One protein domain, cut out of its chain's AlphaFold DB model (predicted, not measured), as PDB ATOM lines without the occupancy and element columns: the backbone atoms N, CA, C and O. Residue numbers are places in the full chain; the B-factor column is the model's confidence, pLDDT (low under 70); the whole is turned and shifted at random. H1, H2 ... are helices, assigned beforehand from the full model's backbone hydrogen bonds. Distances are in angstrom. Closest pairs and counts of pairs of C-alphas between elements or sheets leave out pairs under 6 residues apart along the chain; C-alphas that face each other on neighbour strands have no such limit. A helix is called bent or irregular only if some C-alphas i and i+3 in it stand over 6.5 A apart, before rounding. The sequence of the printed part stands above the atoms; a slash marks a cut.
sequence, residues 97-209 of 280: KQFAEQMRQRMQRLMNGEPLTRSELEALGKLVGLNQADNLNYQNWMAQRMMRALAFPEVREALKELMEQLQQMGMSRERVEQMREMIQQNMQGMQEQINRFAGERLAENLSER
ATOM      1  N   LYS A  97     -36.487 -38.933  31.955       90.81
ATOM      2  CA  LYS A  97     -37.144 -38.247  33.081       90.81
ATOM      3  C   LYS A  97     -36.499 -38.605  34.413       90.81
ATOM      4  O   LYS A  97     -36.183 -37.712  35.193       90.81
ATOM      5  N   GLN A  98     -36.274 -39.895  34.664       90.50
ATOM      6  CA  GLN A  98     -35.623 -40.354  35.892       90.50
ATOM      7  C   GLN A  98     -34.201 -39.808  36.007       90.50
ATOM      8  O   GLN A  98     -33.800 -39.356  37.078       90.50
ATOM      9  N   PHE A  99     -33.450 -39.800  34.907       88.31
ATOM     10  CA  PHE A  99     -32.110 -39.230  34.869       88.31
ATOM     11  C   PHE A  99     -32.117 -37.724  35.163       88.31
ATOM     12  O   PHE A  99     -31.343 -37.258  36.001       88.31
ATOM     13  N   ALA A 100     -33.017 -36.967  34.529       88.31
ATOM     14  CA  ALA A 100     -33.161 -35.531  34.760       88.31
ATOM     15  C   ALA A 100     -33.530 -35.220  36.218       88.31
ATOM     16  O   ALA A 100     -32.956 -34.314  36.822       88.31
ATOM     17  N   GLU A 101     -34.432 -36.003  36.810       90.81
ATOM     18  CA  GLU A 101     -34.833 -35.835  38.206       90.81
ATOM     19  C   GLU A 101     -33.682 -36.169  39.171       90.81
ATOM     20  O   GLU A 101     -33.407 -35.405  40.096       90.81
ATOM     21  N   GLN A 102     -32.925 -37.242  38.919       88.12
ATOM     22  CA  GLN A 102     -31.721 -37.556  39.697       88.12
ATOM     23  C   GLN A 102     -30.664 -36.449  39.597       88.12
ATOM     24  O   GLN A 102     -30.051 -36.089  40.604       88.12
ATOM     25  N   MET A 103     -30.445 -35.897  38.400       87.81
ATOM     26  CA  MET A 103     -29.511 -34.789  38.188       87.81
ATOM     27  C   MET A 103     -29.950 -33.550  38.973       87.81
ATOM     28  O   MET A 103     -29.154 -32.965  39.710       87.81
ATOM     29  N   ARG A 104     -31.237 -33.197  38.888       90.06
ATOM     30  CA  ARG A 104     -31.833 -32.085  39.634       90.06
ATOM     31  C   ARG A 104     -31.639 -32.250  41.139       90.06
ATOM     32  O   ARG A 104     -31.217 -31.299  41.793       90.06
ATOM     33  N   GLN A 105     -31.905 -33.436  41.684       90.50
ATOM     34  CA  GLN A 105     -31.724 -33.716  43.111       90.50
ATOM     35  C   GLN A 105     -30.264 -33.539  43.548       90.50
ATOM     36  O   GLN A 105     -29.998 -32.934  44.585       90.50
ATOM     37  N   ARG A 106     -29.300 -33.998  42.738       89.75
ATOM     38  CA  ARG A 106     -27.861 -33.812  43.014       89.75
ATOM     39  C   ARG A 106     -27.447 -32.342  42.962       89.75
ATOM     40  O   ARG A 106     -26.699 -31.892  43.828       89.75
ATOM     41  N   MET A 107     -27.953 -31.585  41.987       88.62
ATOM     42  CA  MET A 107     -27.720 -30.140  41.896       88.62
ATOM     43  C   MET A 107     -28.301 -29.403  43.106       88.62
ATOM     44  O   MET A 107     -27.598 -28.612  43.730       88.62
ATOM     45  N   GLN A 108     -29.553 -29.693  43.476       91.06
ATOM     46  CA  GLN A 108     -30.212 -29.091  44.638       91.06
ATOM     47  C   GLN A 108     -29.457 -29.387  45.930       91.06
ATOM     48  O   GLN A 108     -29.207 -28.474  46.710       91.06
ATOM     49  N   ARG A 109     -29.011 -30.632  46.116       90.56
ATOM     50  CA  ARG A 109     -28.166 -31.024  47.247       90.56
ATOM     51  C   ARG A 109     -26.916 -30.151  47.359       90.56
ATOM     52  O   ARG A 109     -26.629 -29.633  48.434       90.56
ATOM     53  N   LEU A 110     -26.191 -29.954  46.257       90.06
ATOM     54  CA  LEU A 110     -24.992 -29.110  46.246       90.06
ATOM     55  C   LEU A 110     -25.295 -27.630  46.465       90.06
ATOM     56  O   LEU A 110     -24.518 -26.951  47.129       90.06
ATOM     57  N   MET A 111     -26.404 -27.128  45.929       89.00
ATOM     58  CA  MET A 111     -26.841 -25.753  46.171       89.00
ATOM     59  C   MET A 111     -27.204 -25.526  47.642       89.00
ATOM     60  O   MET A 111     -26.857 -24.491  48.202       89.00
ATOM     61  N   ASN A 112     -27.857 -26.504  48.270       90.81
ATOM     62  CA  ASN A 112     -28.261 -26.453  49.674       90.81
ATOM     63  C   ASN A 112     -27.113 -26.782  50.643       90.81
ATOM     64  O   ASN A 112     -27.233 -26.524  51.837       90.81
ATOM     65  N   GLY A 113     -26.017 -27.366  50.150       88.81
ATOM     66  CA  GLY A 113     -24.906 -27.830  50.982       88.81
ATOM     67  C   GLY A 113     -25.244 -29.063  51.825       88.81
ATOM     68  O   GLY A 113     -24.671 -29.257  52.895       88.81
ATOM     69  N   GLU A 114     -26.180 -29.900  51.372       92.00
ATOM     70  CA  GLU A 114     -26.558 -31.114  52.098       92.00
ATOM     71  C   GLU A 114     -25.465 -32.197  51.946       92.00
ATOM     72  O   GLU A 114     -25.091 -32.549  50.820       92.00
ATOM     73  N   PRO A 115     -24.928 -32.752  53.050       91.69
ATOM     74  CA  PRO A 115     -23.892 -33.783  52.994       91.69
ATOM     75  C   PRO A 115     -24.452 -35.140  52.538       91.69
ATOM     76  O   PRO A 115     -25.653 -35.400  52.615       91.69
ATOM     77  N   LEU A 116     -23.574 -36.053  52.105       91.19
ATOM     78  CA  LEU A 116     -23.965 -37.442  51.846       91.19
ATOM     79  C   LEU A 116     -24.236 -38.155  53.172       91.19
ATOM     80  O   LEU A 116     -23.472 -38.040  54.133       91.19
ATOM     81  N   THR A 117     -25.313 -38.924  53.223       93.81
ATOM     82  CA  THR A 117     -25.604 -39.790  54.366       93.81
ATOM     83  C   THR A 117     -24.660 -40.993  54.379       93.81
ATOM     84  O   THR A 117     -24.098 -41.397  53.357       93.81
ATOM     85  N   ARG A 118     -24.486 -41.614  55.552       91.88
ATOM     86  CA  ARG A 118     -23.618 -42.792  55.682       91.88
ATOM     87  C   ARG A 118     -24.093 -43.967  54.820       91.88
ATOM     88  O   ARG A 118     -23.269 -44.633  54.204       91.88
ATOM     89  N   SER A 119     -25.403 -44.181  54.716       92.81
ATOM     90  CA  SER A 119     -25.988 -45.225  53.864       92.81
ATOM     91  C   SER A 119     -25.714 -44.990  52.375       92.81
ATOM     92  O   SER A 119     -25.406 -45.938  51.654       92.81
ATOM     93  N   GLU A 120     -25.767 -43.738  51.910       91.62
ATOM     94  CA  GLU A 120     -25.406 -43.381  50.532       91.62
ATOM     95  C   GLU A 120     -23.920 -43.629  50.262       91.62
ATOM     96  O   GLU A 120     -23.571 -44.227  49.244       91.62
ATOM     97  N   LEU A 121     -23.040 -43.235  51.188       93.25
ATOM     98  CA  LEU A 121     -21.601 -43.494  51.080       93.25
ATOM     99  C   LEU A 121     -21.293 -44.996  51.033       93.25
ATOM    100  O   LEU A 121     -20.470 -45.432  50.228       93.25
ATOM    101  N   GLU A 122     -21.991 -45.807  51.829       93.00
ATOM    102  CA  GLU A 122     -21.869 -47.266  51.798       93.00
ATOM    103  C   GLU A 122     -22.380 -47.877  50.490       93.00
ATOM    104  O   GLU A 122     -21.742 -48.783  49.945       93.00
ATOM    105  N   ALA A 123     -23.503 -47.389  49.959       92.88
ATOM    106  CA  ALA A 123     -24.025 -47.822  48.665       92.88
ATOM    107  C   ALA A 123     -23.043 -47.489  47.529       92.88
ATOM    108  O   ALA A 123     -22.743 -48.347  46.695       92.88
ATOM    109  N   LEU A 124     -22.471 -46.282  47.544       92.19
ATOM    110  CA  LEU A 124     -21.425 -45.866  46.610       92.19
ATOM    111  C   LEU A 124     -20.165 -46.720  46.761       92.19
ATOM    112  O   LEU A 124     -19.613 -47.175  45.761       92.19
ATOM    113  N   GLY A 125     -19.738 -46.984  47.997       92.44
ATOM    114  CA  GLY A 125     -18.599 -47.845  48.304       92.44
ATOM    115  C   GLY A 125     -18.774 -49.255  47.738       92.44
ATOM    116  O   GLY A 125     -17.859 -49.786  47.104       92.44
ATOM    117  N   LYS A 126     -19.971 -49.838  47.877       91.69
ATOM    118  CA  LYS A 126     -20.328 -51.128  47.261       91.69
ATOM    119  C   LYS A 126     -20.246 -51.068  45.738       91.69
ATOM    120  O   LYS A 126     -19.634 -51.949  45.140       91.69
ATOM    121  N   LEU A 127     -20.807 -50.025  45.127       91.44
ATOM    122  CA  LEU A 127     -20.831 -49.844  43.672       91.44
ATOM    123  C   LEU A 127     -19.417 -49.766  43.077       91.44
ATOM    124  O   LEU A 127     -19.147 -50.376  42.044       91.44
ATOM    125  N   VAL A 128     -18.495 -49.052  43.729       91.25
ATOM    126  CA  VAL A 128     -17.120 -48.881  43.223       91.25
ATOM    127  C   VAL A 128     -16.150 -49.990  43.639       91.25
ATOM    128  O   VAL A 128     -15.008 -49.998  43.172       91.25
ATOM    129  N   GLY A 129     -16.582 -50.922  44.492       88.94
ATOM    130  CA  GLY A 129     -15.760 -52.026  44.995       88.94
ATOM    131  C   GLY A 129     -14.842 -51.665  46.169       88.94
ATOM    132  O   GLY A 129     -13.877 -52.383  46.424       88.94
ATOM    133  N   LEU A 130     -15.134 -50.591  46.909       89.00
ATOM    134  CA  LEU A 130     -14.342 -50.140  48.062       89.00
ATOM    135  C   LEU A 130     -14.247 -51.209  49.164       89.00
ATOM    136  O   LEU A 130     -13.204 -51.360  49.789       89.00
ATOM    137  N   ASN A 131     -15.303 -52.000  49.359       83.56
ATOM    138  CA  ASN A 131     -15.367 -53.032  50.405       83.56
ATOM    139  C   ASN A 131     -14.353 -54.173  50.214       83.56
ATOM    140  O   ASN A 131     -14.116 -54.953  51.128       83.56
ATOM    141  N   GLN A 132     -13.789 -54.316  49.013       80.06
ATOM    142  CA  GLN A 132     -12.799 -55.351  48.710       80.06
ATOM    143  C   GLN A 132     -11.370 -54.800  48.705       80.06
ATOM    144  O   GLN A 132     -10.419 -55.583  48.740       80.06
ATOM    145  N   ALA A 133     -11.217 -53.475  48.665       81.88
ATOM    146  CA  ALA A 133      -9.925 -52.818  48.638       81.88
ATOM    147  C   ALA A 133      -9.243 -52.902  50.011       81.88
ATOM    148  O   ALA A 133      -9.868 -52.740  51.058       81.88
ATOM    149  N   ASP A 134      -7.945 -53.171  49.984       76.31
ATOM    150  CA  ASP A 134      -7.144 -53.596  51.132       76.31
ATOM    151  C   ASP A 134      -5.809 -52.857  51.228       76.31
ATOM    152  O   ASP A 134      -4.883 -53.293  51.905       76.31
ATOM    153  N   ASN A 135      -5.694 -51.723  50.544       81.38
ATOM    154  CA  ASN A 135      -4.486 -50.921  50.550       81.38
ATOM    155  C   ASN A 135      -4.843 -49.439  50.653       81.38
ATOM    156  O   ASN A 135      -5.566 -48.892  49.817       81.38
ATOM    157  N   LEU A 136      -4.293 -48.792  51.681       84.94
ATOM    158  CA  LEU A 136      -4.531 -47.385  51.986       84.94
ATOM    159  C   LEU A 136      -4.036 -46.450  50.871       84.94
ATOM    160  O   LEU A 136      -4.618 -45.392  50.651       84.94
ATOM    161  N   ASN A 137      -3.040 -46.873  50.087       86.94
ATOM    162  CA  ASN A 137      -2.544 -46.111  48.938       86.94
ATOM    163  C   ASN A 137      -3.632 -45.877  47.873       86.94
ATOM    164  O   ASN A 137      -3.518 -44.955  47.066       86.94
ATOM    165  N   TYR A 138      -4.698 -46.686  47.865       86.44
ATOM    166  CA  TYR A 138      -5.820 -46.530  46.942       86.44
ATOM    167  C   TYR A 138      -6.888 -45.540  47.413       86.44
ATOM    168  O   TYR A 138      -7.827 -45.309  46.658       86.44
ATOM    169  N   GLN A 139      -6.763 -44.926  48.596       89.75
ATOM    170  CA  GLN A 139      -7.776 -44.015  49.147       89.75
ATOM    171  C   GLN A 139      -8.174 -42.913  48.159       89.75
ATOM    172  O   GLN A 139      -9.347 -42.796  47.807       89.75
ATOM    173  N   ASN A 140      -7.201 -42.150  47.653       90.00
ATOM    174  CA  ASN A 140      -7.466 -41.043  46.728       90.00
ATOM    175  C   ASN A 140      -8.090 -41.532  45.415       90.00
ATOM    176  O   ASN A 140      -9.000 -40.905  44.876       90.00
ATOM    177  N   TRP A 141      -7.627 -42.675  44.905       90.50
ATOM    178  CA  TRP A 141      -8.168 -43.269  43.684       90.50
ATOM    179  C   TRP A 141      -9.614 -43.754  43.875       90.50
ATOM    180  O   TRP A 141     -10.474 -43.503  43.030       90.50
ATOM    181  N   MET A 142      -9.903 -44.396  45.008       92.00
ATOM    182  CA  MET A 142     -11.246 -44.831  45.394       92.00
ATOM    183  C   MET A 142     -12.192 -43.648  45.569       92.00
ATOM    184  O   MET A 142     -13.293 -43.664  45.022       92.00
ATOM    185  N   ALA A 143     -11.751 -42.594  46.250       92.00
ATOM    186  CA  ALA A 143     -12.538 -41.384  46.428       92.00
ATOM    187  C   ALA A 143     -12.872 -40.717  45.087       92.00
ATOM    188  O   ALA A 143     -14.029 -40.388  44.830       92.00
ATOM    189  N   GLN A 144     -11.900 -40.598  44.175       91.31
ATOM    190  CA  GLN A 144     -12.152 -40.110  42.814       91.31
ATOM    191  C   GLN A 144     -13.146 -40.997  42.054       91.31
ATOM    192  O   GLN A 144     -13.980 -40.494  41.299       91.31
ATOM    193  N   ARG A 145     -13.086 -42.317  42.247       91.69
ATOM    194  CA  ARG A 145     -14.023 -43.257  41.625       91.69
ATOM    195  C   ARG A 145     -15.443 -43.099  42.173       91.69
ATOM    196  O   ARG A 145     -16.383 -43.105  41.384       91.69
ATOM    197  N   MET A 146     -15.597 -42.894  43.482       92.06
ATOM    198  CA  MET A 146     -16.887 -42.573  44.109       92.06
ATOM    199  C   MET A 146     -17.448 -41.246  43.587       92.06
ATOM    200  O   MET A 146     -18.623 -41.175  43.240       92.06
ATOM    201  N   MET A 147     -16.601 -40.223  43.440       90.56
ATOM    202  CA  MET A 147     -17.007 -38.934  42.871       90.56
ATOM    203  C   MET A 147     -17.504 -39.062  41.426       90.56
ATOM    204  O   MET A 147     -18.511 -38.466  41.053       90.56
ATOM    205  N   ARG A 148     -16.835 -39.876  40.600       90.56
ATOM    206  CA  ARG A 148     -17.303 -40.153  39.232       90.56
ATOM    207  C   ARG A 148     -18.636 -40.897  39.216       90.56
ATOM    208  O   ARG A 148     -19.478 -40.586  38.386       90.56
ATOM    209  N   ALA A 149     -18.855 -41.834  40.139       89.12
ATOM    210  CA  ALA A 149     -20.129 -42.549  40.243       89.12
ATOM    211  C   ALA A 149     -21.311 -41.617  40.579       89.12
ATOM    212  O   ALA A 149     -22.441 -41.883  40.179       89.12
ATOM    213  N   LEU A 150     -21.046 -40.500  41.262       86.50
ATOM    214  CA  LEU A 150     -22.031 -39.453  41.538       86.50
ATOM    215  C   LEU A 150     -22.257 -38.479  40.367       86.50
ATOM    216  O   LEU A 150     -23.114 -37.603  40.475       86.50
ATOM    217  N   ALA A 151     -21.559 -38.652  39.240       85.44
ATOM    218  CA  ALA A 151     -21.618 -37.765  38.074       85.44
ATOM    219  C   ALA A 151     -21.307 -36.290  38.410       85.44
ATOM    220  O   ALA A 151     -21.926 -35.360  37.898       85.44
ATOM    221  N   PHE A 152     -20.364 -36.053  39.330       81.81
ATOM    222  CA  PHE A 152     -19.968 -34.691  39.699       81.81
ATOM    223  C   PHE A 152     -19.418 -33.837  38.552       81.81
ATOM    224  O   PHE A 152     -19.704 -32.639  38.552       81.81
ATOM    225  N   PRO A 153     -18.617 -34.371  37.609       84.31
ATOM    226  CA  PRO A 153     -18.184 -33.593  36.451       84.31
ATOM    227  C   PRO A 153     -19.365 -33.003  35.672       84.31
ATOM    228  O   PRO A 153     -19.350 -31.823  35.335       84.31
ATOM    229  N   GLU A 154     -20.401 -33.808  35.460       87.12
ATOM    230  CA  GLU A 154     -21.618 -33.453  34.740       87.12
ATOM    231  C   GLU A 154     -22.454 -32.445  35.538       87.12
ATOM    232  O   GLU A 154     -22.868 -31.420  35.001       87.12
ATOM    233  N   VAL A 155     -22.628 -32.679  36.844       87.62
ATOM    234  CA  VAL A 155     -23.319 -31.744  37.749       87.62
ATOM    235  C   VAL A 155     -22.618 -30.380  37.777       87.62
ATOM    236  O   VAL A 155     -23.279 -29.344  37.806       87.62
ATOM    237  N   ARG A 156     -21.278 -30.355  37.748       87.00
ATOM    238  CA  ARG A 156     -20.499 -29.109  37.752       87.00
ATOM    239  C   ARG A 156     -20.732 -28.292  36.486       87.00
ATOM    240  O   ARG A 156     -20.882 -27.076  36.583       87.00
ATOM    241  N   GLU A 157     -20.735 -28.938  35.323       90.00
ATOM    242  CA  GLU A 157     -20.974 -28.237  34.060       90.00
ATOM    243  C   GLU A 157     -22.422 -27.742  33.976       90.00
ATOM    244  O   GLU A 157     -22.644 -26.576  33.671       90.00
ATOM    245  N   ALA A 158     -23.396 -28.558  34.394       90.00
ATOM    246  CA  ALA A 158     -24.800 -28.151  34.455       90.00
ATOM    247  C   ALA A 158     -25.030 -26.944  35.387       90.00
ATOM    248  O   ALA A 158     -25.778 -26.026  35.053       90.00
ATOM    249  N   LEU A 159     -24.364 -26.899  36.549       88.44
ATOM    250  CA  LEU A 159     -24.425 -25.738  37.446       88.44
ATOM    251  C   LEU A 159     -23.788 -24.495  36.818       88.44
ATOM    252  O   LEU A 159     -24.286 -23.392  37.024       88.44
ATOM    253  N   LYS A 160     -22.714 -24.649  36.042       89.94
ATOM    254  CA  LYS A 160     -22.087 -23.532  35.330       89.94
ATOM    255  C   LYS A 160     -23.014 -22.971  34.247       89.94
ATOM    256  O   LYS A 160     -23.206 -21.760  34.198       89.94
ATOM    257  N   GLU A 161     -23.639 -23.828  33.446       92.31
ATOM    258  CA  GLU A 161     -24.631 -23.410  32.445       92.31
ATOM    259  C   GLU A 161     -25.836 -22.715  33.093       92.31
ATOM    260  O   GLU A 161     -26.271 -21.661  32.627       92.31
ATOM    261  N   LEU A 162     -26.332 -23.242  34.219       90.25
ATOM    262  CA  LEU A 162     -27.411 -22.614  34.986       90.25
ATOM    263  C   LEU A 162     -27.038 -21.189  35.424       90.25
ATOM    264  O   LEU A 162     -27.852 -20.276  35.342       90.25
ATOM    265  N   MET A 163     -25.800 -20.979  35.863       90.38
ATOM    266  CA  MET A 163     -25.300 -19.670  36.297       90.38
ATOM    267  C   MET A 163     -25.207 -18.674  35.143       90.38
ATOM    268  O   MET A 163     -25.598 -17.514  35.291       90.38
ATOM    269  N   GLU A 164     -24.743 -19.133  33.981       92.12
ATOM    270  CA  GLU A 164     -24.714 -18.333  32.755       92.12
ATOM    271  C   GLU A 164     -26.133 -17.933  32.322       92.12
ATOM    272  O   GLU A 164     -26.370 -16.770  31.987       92.12
ATOM    273  N   GLN A 165     -27.101 -18.851  32.409       91.94
ATOM    274  CA  GLN A 165     -28.510 -18.559  32.133       91.94
ATOM    275  C   GLN A 165     -29.099 -17.554  33.130       91.94
ATOM    276  O   GLN A 165     -29.744 -16.591  32.720       91.94
ATOM    277  N   LEU A 166     -28.841 -17.711  34.430       91.38
ATOM    278  CA  LEU A 166     -29.307 -16.763  35.449       91.38
ATOM    279  C   LEU A 166     -28.749 -15.355  35.216       91.38
ATOM    280  O   LEU A 166     -29.467 -14.367  35.388       91.38
ATOM    281  N   GLN A 167     -27.494 -15.253  34.775       91.81
ATOM    282  CA  GLN A 167     -26.895 -13.976  34.403       91.81
ATOM    283  C   GLN A 167     -27.588 -13.355  33.177       91.81
ATOM    284  O   GLN A 167     -27.837 -12.149  33.164       91.81
ATOM    285  N   GLN A 168     -27.942 -14.157  32.166       92.25
ATOM    286  CA  GLN A 168     -28.707 -13.692  30.998       92.25
ATOM    287  C   GLN A 168     -30.129 -13.245  31.370       92.25
ATOM    288  O   GLN A 168     -30.645 -12.293  30.792       92.25
ATOM    289  N   MET A 169     -30.739 -13.886  32.370       92.88
ATOM    290  CA  MET A 169     -32.059 -13.536  32.906       92.88
ATOM    291  C   MET A 169     -32.049 -12.301  33.826       92.88
ATOM    292  O   MET A 169     -33.095 -11.922  34.351       92.88
ATOM    293  N   GLY A 170     -30.894 -11.651  34.014       90.88
ATOM    294  CA  GLY A 170     -30.777 -10.384  34.739       90.88
ATOM    295  C   GLY A 170     -30.305 -10.496  36.191       90.88
ATOM    296  O   GLY A 170     -30.371  -9.507  36.920       90.88
ATOM    297  N   MET A 171     -29.807 -11.656  36.636       93.00
ATOM    298  CA  MET A 171     -29.153 -11.767  37.945       93.00
ATOM    299  C   MET A 171     -27.825 -10.991  37.961       93.00
ATOM    300  O   MET A 171     -27.061 -11.020  36.992       93.00
ATOM    301  N   SER A 172     -27.524 -10.297  39.067       93.81
ATOM    302  CA  SER A 172     -26.278  -9.533  39.184       93.81
ATOM    303  C   SER A 172     -25.053 -10.453  39.161       93.81
ATOM    304  O   SER A 172     -25.049 -11.527  39.766       93.81
ATOM    305  N   ARG A 173     -23.979 -10.007  38.496       90.81
ATOM    306  CA  ARG A 173     -22.715 -10.763  38.409       90.81
ATOM    307  C   ARG A 173     -22.139 -11.098  39.784       90.81
ATOM    308  O   ARG A 173     -21.649 -12.200  39.978       90.81
ATOM    309  N   GLU A 174     -22.250 -10.180  40.739       92.50
ATOM    310  CA  GLU A 174     -21.801 -10.397  42.118       92.50
ATOM    311  C   GLU A 174     -22.562 -11.538  42.799       92.50
ATOM    312  O   GLU A 174     -21.958 -12.360  43.483       92.50
ATOM    313  N   ARG A 175     -23.883 -11.631  42.592       91.38
ATOM    314  CA  ARG A 175     -24.688 -12.697  43.199       91.38
ATOM    315  C   ARG A 175     -24.384 -14.057  42.580       91.38
ATOM    316  O   ARG A 175     -24.329 -15.051  43.303       91.38
ATOM    317  N   VAL A 176     -24.169 -14.084  41.265       91.62
ATOM    318  CA  VAL A 176     -23.721 -15.282  40.546       91.62
ATOM    319  C   VAL A 176     -22.353 -15.721  41.073       91.62
ATOM    320  O   VAL A 176     -22.195 -16.878  41.437       91.62
ATOM    321  N   GLU A 177     -21.384 -14.821  41.226       91.56
ATOM    322  CA  GLU A 177     -20.061 -15.212  41.730       91.56
ATOM    323  C   GLU A 177     -20.116 -15.725  43.180       91.56
ATOM    324  O   GLU A 177     -19.560 -16.779  43.479       91.56
ATOM    325  N   GLN A 178     -20.892 -15.083  44.061       92.94
ATOM    326  CA  GLN A 178     -21.121 -15.586  45.425       92.94
ATOM    327  C   GLN A 178     -21.695 -17.008  45.431       92.94
ATOM    328  O   GLN A 178     -21.277 -17.861  46.213       92.94
ATOM    329  N   MET A 179     -22.671 -17.283  44.562       90.38
ATOM    330  CA  MET A 179     -23.265 -18.614  44.469       90.38
ATOM    331  C   MET A 179     -22.257 -19.646  43.953       90.38
ATOM    332  O   MET A 179     -22.249 -20.783  44.423       90.38
ATOM    333  N   ARG A 180     -21.356 -19.242  43.054       90.88
ATOM    334  CA  ARG A 180     -20.293 -20.099  42.528       90.88
ATOM    335  C   ARG A 180     -19.320 -20.496  43.631       90.88
ATOM    336  O   ARG A 180     -18.985 -21.674  43.739       90.88
ATOM    337  N   GLU A 181     -18.911 -19.539  44.457       92.88
ATOM    338  CA  GLU A 181     -18.032 -19.783  45.601       92.88
ATOM    339  C   GLU A 181     -18.677 -20.730  46.620       92.88
ATOM    340  O   GLU A 181     -18.043 -21.703  47.029       92.88
ATOM    341  N   MET A 182     -19.951 -20.517  46.973       92.69
ATOM    342  CA  MET A 182     -20.677 -21.400  47.898       92.69
ATOM    343  C   MET A 182     -20.776 -22.834  47.365       92.69
ATOM    344  O   MET A 182     -20.467 -23.789  48.076       92.69
ATOM    345  N   ILE A 183     -21.141 -23.002  46.091       91.38
ATOM    346  CA  ILE A 183     -21.199 -24.322  45.445       91.38
ATOM    347  C   ILE A 183     -19.818 -24.988  45.450       91.38
ATOM    348  O   ILE A 183     -19.704 -26.185  45.717       91.38
ATOM    349  N   GLN A 184     -18.756 -24.228  45.174       91.00
ATOM    350  CA  GLN A 184     -17.392 -24.744  45.182       91.00
ATOM    351  C   GLN A 184     -16.960 -25.203  46.583       91.00
ATOM    352  O   GLN A 184     -16.327 -26.253  46.700       91.00
ATOM    353  N   GLN A 185     -17.329 -24.472  47.634       93.00
ATOM    354  CA  GLN A 185     -17.081 -24.875  49.021       93.00
ATOM    355  C   GLN A 185     -17.862 -26.143  49.389       93.00
ATOM    356  O   GLN A 185     -17.282 -27.082  49.934       93.00
ATOM    357  N   ASN A 186     -19.142 -26.228  49.014       92.62
ATOM    358  CA  ASN A 186     -19.967 -27.419  49.245       92.62
ATOM    359  C   ASN A 186     -19.372 -28.656  48.547       92.62
ATOM    360  O   ASN A 186     -19.288 -29.737  49.131       92.62
ATOM    361  N   MET A 187     -18.879 -28.481  47.318       89.62
ATOM    362  CA  MET A 187     -18.168 -29.516  46.565       89.62
ATOM    363  C   MET A 187     -16.876 -29.969  47.253       89.62
ATOM    364  O   MET A 187     -16.595 -31.167  47.308       89.62
ATOM    365  N   GLN A 188     -16.086 -29.032  47.784       91.69
ATOM    366  CA  GLN A 188     -14.867 -29.351  48.530       91.69
ATOM    367  C   GLN A 188     -15.185 -30.135  49.808       91.69
ATOM    368  O   GLN A 188     -14.591 -31.189  50.033       91.69
ATOM    369  N   GLY A 189     -16.186 -29.701  50.579       93.12
ATOM    370  CA  GLY A 189     -16.637 -30.417  51.774       93.12
ATOM    371  C   GLY A 189     -17.112 -31.840  51.464       93.12
ATOM    372  O   GLY A 189     -16.780 -32.786  52.181       93.12
ATOM    373  N   MET A 190     -17.814 -32.032  50.347       91.75
ATOM    374  CA  MET A 190     -18.248 -33.361  49.910       91.75
ATOM    375  C   MET A 190     -17.073 -34.256  49.485       91.75
ATOM    376  O   MET A 190     -17.030 -35.441  49.827       91.75
ATOM    377  N   GLN A 191     -16.083 -33.695  48.789       92.12
ATOM    378  CA  GLN A 191     -14.861 -34.412  48.429       92.12
ATOM    379  C   GLN A 191     -14.083 -34.865  49.675       92.12
ATOM    380  O   GLN A 191     -13.589 -35.996  49.718       92.12
ATOM    381  N   GLU A 192     -13.981 -34.012  50.692       93.75
ATOM    382  CA  GLU A 192     -13.366 -34.350  51.978       93.75
ATOM    383  C   GLU A 192     -14.141 -35.446  52.711       93.75
ATOM    384  O   GLU A 192     -13.533 -36.388  53.228       93.75
ATOM    385  N   GLN A 193     -15.473 -35.369  52.705       94.38
ATOM    386  CA  GLN A 193     -16.342 -36.387  53.290       94.38
ATOM    387  C   GLN A 193     -16.101 -37.765  52.655       94.38
ATOM    388  O   GLN A 193     -15.909 -38.753  53.368       94.38
ATOM    389  N   ILE A 194     -16.054 -37.833  51.322       94.38
ATOM    390  CA  ILE A 194     -15.792 -39.074  50.581       94.38
ATOM    391  C   ILE A 194     -14.372 -39.583  50.842       94.38
ATOM    392  O   ILE A 194     -14.186 -40.780  51.058       94.38
ATOM    393  N   ASN A 195     -13.372 -38.696  50.864       93.62
ATOM    394  CA  ASN A 195     -11.991 -39.069  51.180       93.62
ATOM    395  C   ASN A 195     -11.881 -39.692  52.574       93.62
ATOM    396  O   ASN A 195     -11.214 -40.716  52.735       93.62
ATOM    397  N   ARG A 196     -12.537 -39.089  53.572       94.00
ATOM    398  CA  ARG A 196     -12.555 -39.592  54.946       94.00
ATOM    399  C   ARG A 196     -13.222 -40.958  55.017       94.00
ATOM    400  O   ARG A 196     -12.607 -41.894  55.515       94.00
ATOM    401  N   PHE A 197     -14.414 -41.091  54.437       94.94
ATOM    402  CA  PHE A 197     -15.140 -42.357  54.398       94.94
ATOM    403  C   PHE A 197     -14.338 -43.467  53.706       94.94
ATOM    404  O   PHE A 197     -14.250 -44.577  54.222       94.94
ATOM    405  N   ALA A 198     -13.704 -43.173  52.565       93.38
ATOM    406  CA  ALA A 198     -12.861 -44.137  51.866       93.38
ATOM    407  C   ALA A 198     -11.672 -44.590  52.729       93.38
ATOM    408  O   ALA A 198     -11.359 -45.778  52.758       93.38
ATOM    409  N   GLY A 199     -11.036 -43.665  53.456       91.62
ATOM    410  CA  GLY A 199      -9.950 -43.978  54.386       91.62
ATOM    411  C   GLY A 199     -10.410 -44.836  55.566       91.62
ATOM    412  O   GLY A 199      -9.788 -45.858  55.849       91.62
ATOM    413  N   GLU A 200     -11.522 -44.462  56.206       91.38
ATOM    414  CA  GLU A 200     -12.144 -45.225  57.297       91.38
ATOM    415  C   GLU A 200     -12.472 -46.649  56.846       91.38
ATOM    416  O   GLU A 200     -12.053 -47.611  57.488       91.38
ATOM    417  N   ARG A 201     -13.126 -46.803  55.688       91.06
ATOM    418  CA  ARG A 201     -13.491 -48.131  55.188       91.06
ATOM    419  C   ARG A 201     -12.290 -48.989  54.807       91.06
ATOM    420  O   ARG A 201     -12.297 -50.185  55.078       91.06
ATOM    421  N   LEU A 202     -11.247 -48.408  54.214       88.88
ATOM    422  CA  LEU A 202     -10.002 -49.131  53.927       88.88
ATOM    423  C   LEU A 202      -9.301 -49.586  55.215       88.88
ATOM    424  O   LEU A 202      -8.788 -50.703  55.269       88.88
ATOM    425  N   ALA A 203      -9.295 -48.744  56.252       87.81
ATOM    426  CA  ALA A 203      -8.736 -49.089  57.556       87.81
ATOM    427  C   ALA A 203      -9.540 -50.200  58.254       87.81
ATOM    428  O   ALA A 203      -8.948 -51.126  58.809       87.81
ATOM    429  N   GLU A 204     -10.872 -50.156  58.174       87.62
ATOM    430  CA  GLU A 204     -11.750 -51.226  58.657       87.62
ATOM    431  C   GLU A 204     -11.484 -52.542  57.915       87.62
ATOM    432  O   GLU A 204     -11.251 -53.560  58.561       87.62
ATOM    433  N   ASN A 205     -11.404 -52.527  56.578       84.81
ATOM    434  CA  ASN A 205     -11.096 -53.723  55.784       84.81
ATOM    435  C   ASN A 205      -9.733 -54.337  56.163       84.81
ATOM    436  O   ASN A 205      -9.582 -55.559  56.186       84.81
ATOM    437  N   LEU A 206      -8.736 -53.496  56.463       82.38
ATOM    438  CA  LEU A 206      -7.415 -53.918  56.943       82.38
ATOM    439  C   LEU A 206      -7.460 -54.533  58.350       82.38
ATOM    440  O   LEU A 206      -6.628 -55.383  58.662       82.38
ATOM    441  N   SER A 207      -8.400 -54.099  59.195       81.25
ATOM    442  CA  SER A 207      -8.581 -54.586  60.567       81.25
ATOM    443  C   SER A 207      -9.428 -55.861  60.640       81.25
ATOM    444  O   SER A 207      -9.144 -56.742  61.449       81.25
ATOM    445  N   GLU A 208     -10.484 -55.956  59.830       76.75
ATOM    446  CA  GLU A 208     -11.380 -57.118  59.758       76.75
ATOM    447  C   GLU A 208     -10.708 -58.320  59.088       76.75
ATOM    448  O   GLU A 208     -11.032 -59.472  59.390       76.75
ATOM    449  N   ARG A 209      -9.731 -58.080  58.206       63.69
ATOM    450  CA  ARG A 209      -8.858 -59.147  57.728       63.69
ATOM    451  C   ARG A 209      -7.913 -59.554  58.865       63.69
ATOM    452  O   ARG A 209      -7.182 -58.705  59.376       63.69
TER     453      ARG A 209
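What this domain is: This is residues 97 to 209 of the 280 residues of the protein "von Willebrand factor A" of Chloroflexi bacterium OLB14 (UniProt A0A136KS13). One long helix, H5, makes the long axis; H4 pairs with its first part as a hairpin, H3 and H2 cross its later part, and residues 97 to 102 of H1 stick out sideways. The printed part has 113 residues with five named helices, H1 to H5 in order, all helix. It is only just loose, close to compact, with radius of gyration of the C-alphas 16.4 A and spans of 58, 30 and 19 A.

Where its parts are: H5, residues 173 to 208, measures 52.3 A, ending at C-alpha 208 (-11.380, -57.118, 59.758). H4 is residues 152 to 168, 24.4 A; H3, 136 to 149, 20.1 A, irregular, with C-alphas 137 and 140 7.4 A apart; H2, 118 to 128, 15.3 A; H1, 97 to 112, 22.2 A, from C-alpha 97 (-37.144, -38.247, 33.081).

How they stand to each other: H3 touches residues 191 to 203 of the hub H5, closest C-alphas Ala 143 and Asn 195, 5.3 A. H4 and H5 run opposite ways at a shallow tilt of 11 degrees. Every O i to N i+4 pair is within hydrogen-bond range in H1, H2, H4 and H5; in H3, 8 of 10.

The domain as a whole: The farthest C-alphas, Gly 170 and Arg 209, are 58.2 A apart. The printed part has no cut and no long link; residue 209 is under pLDDT 70.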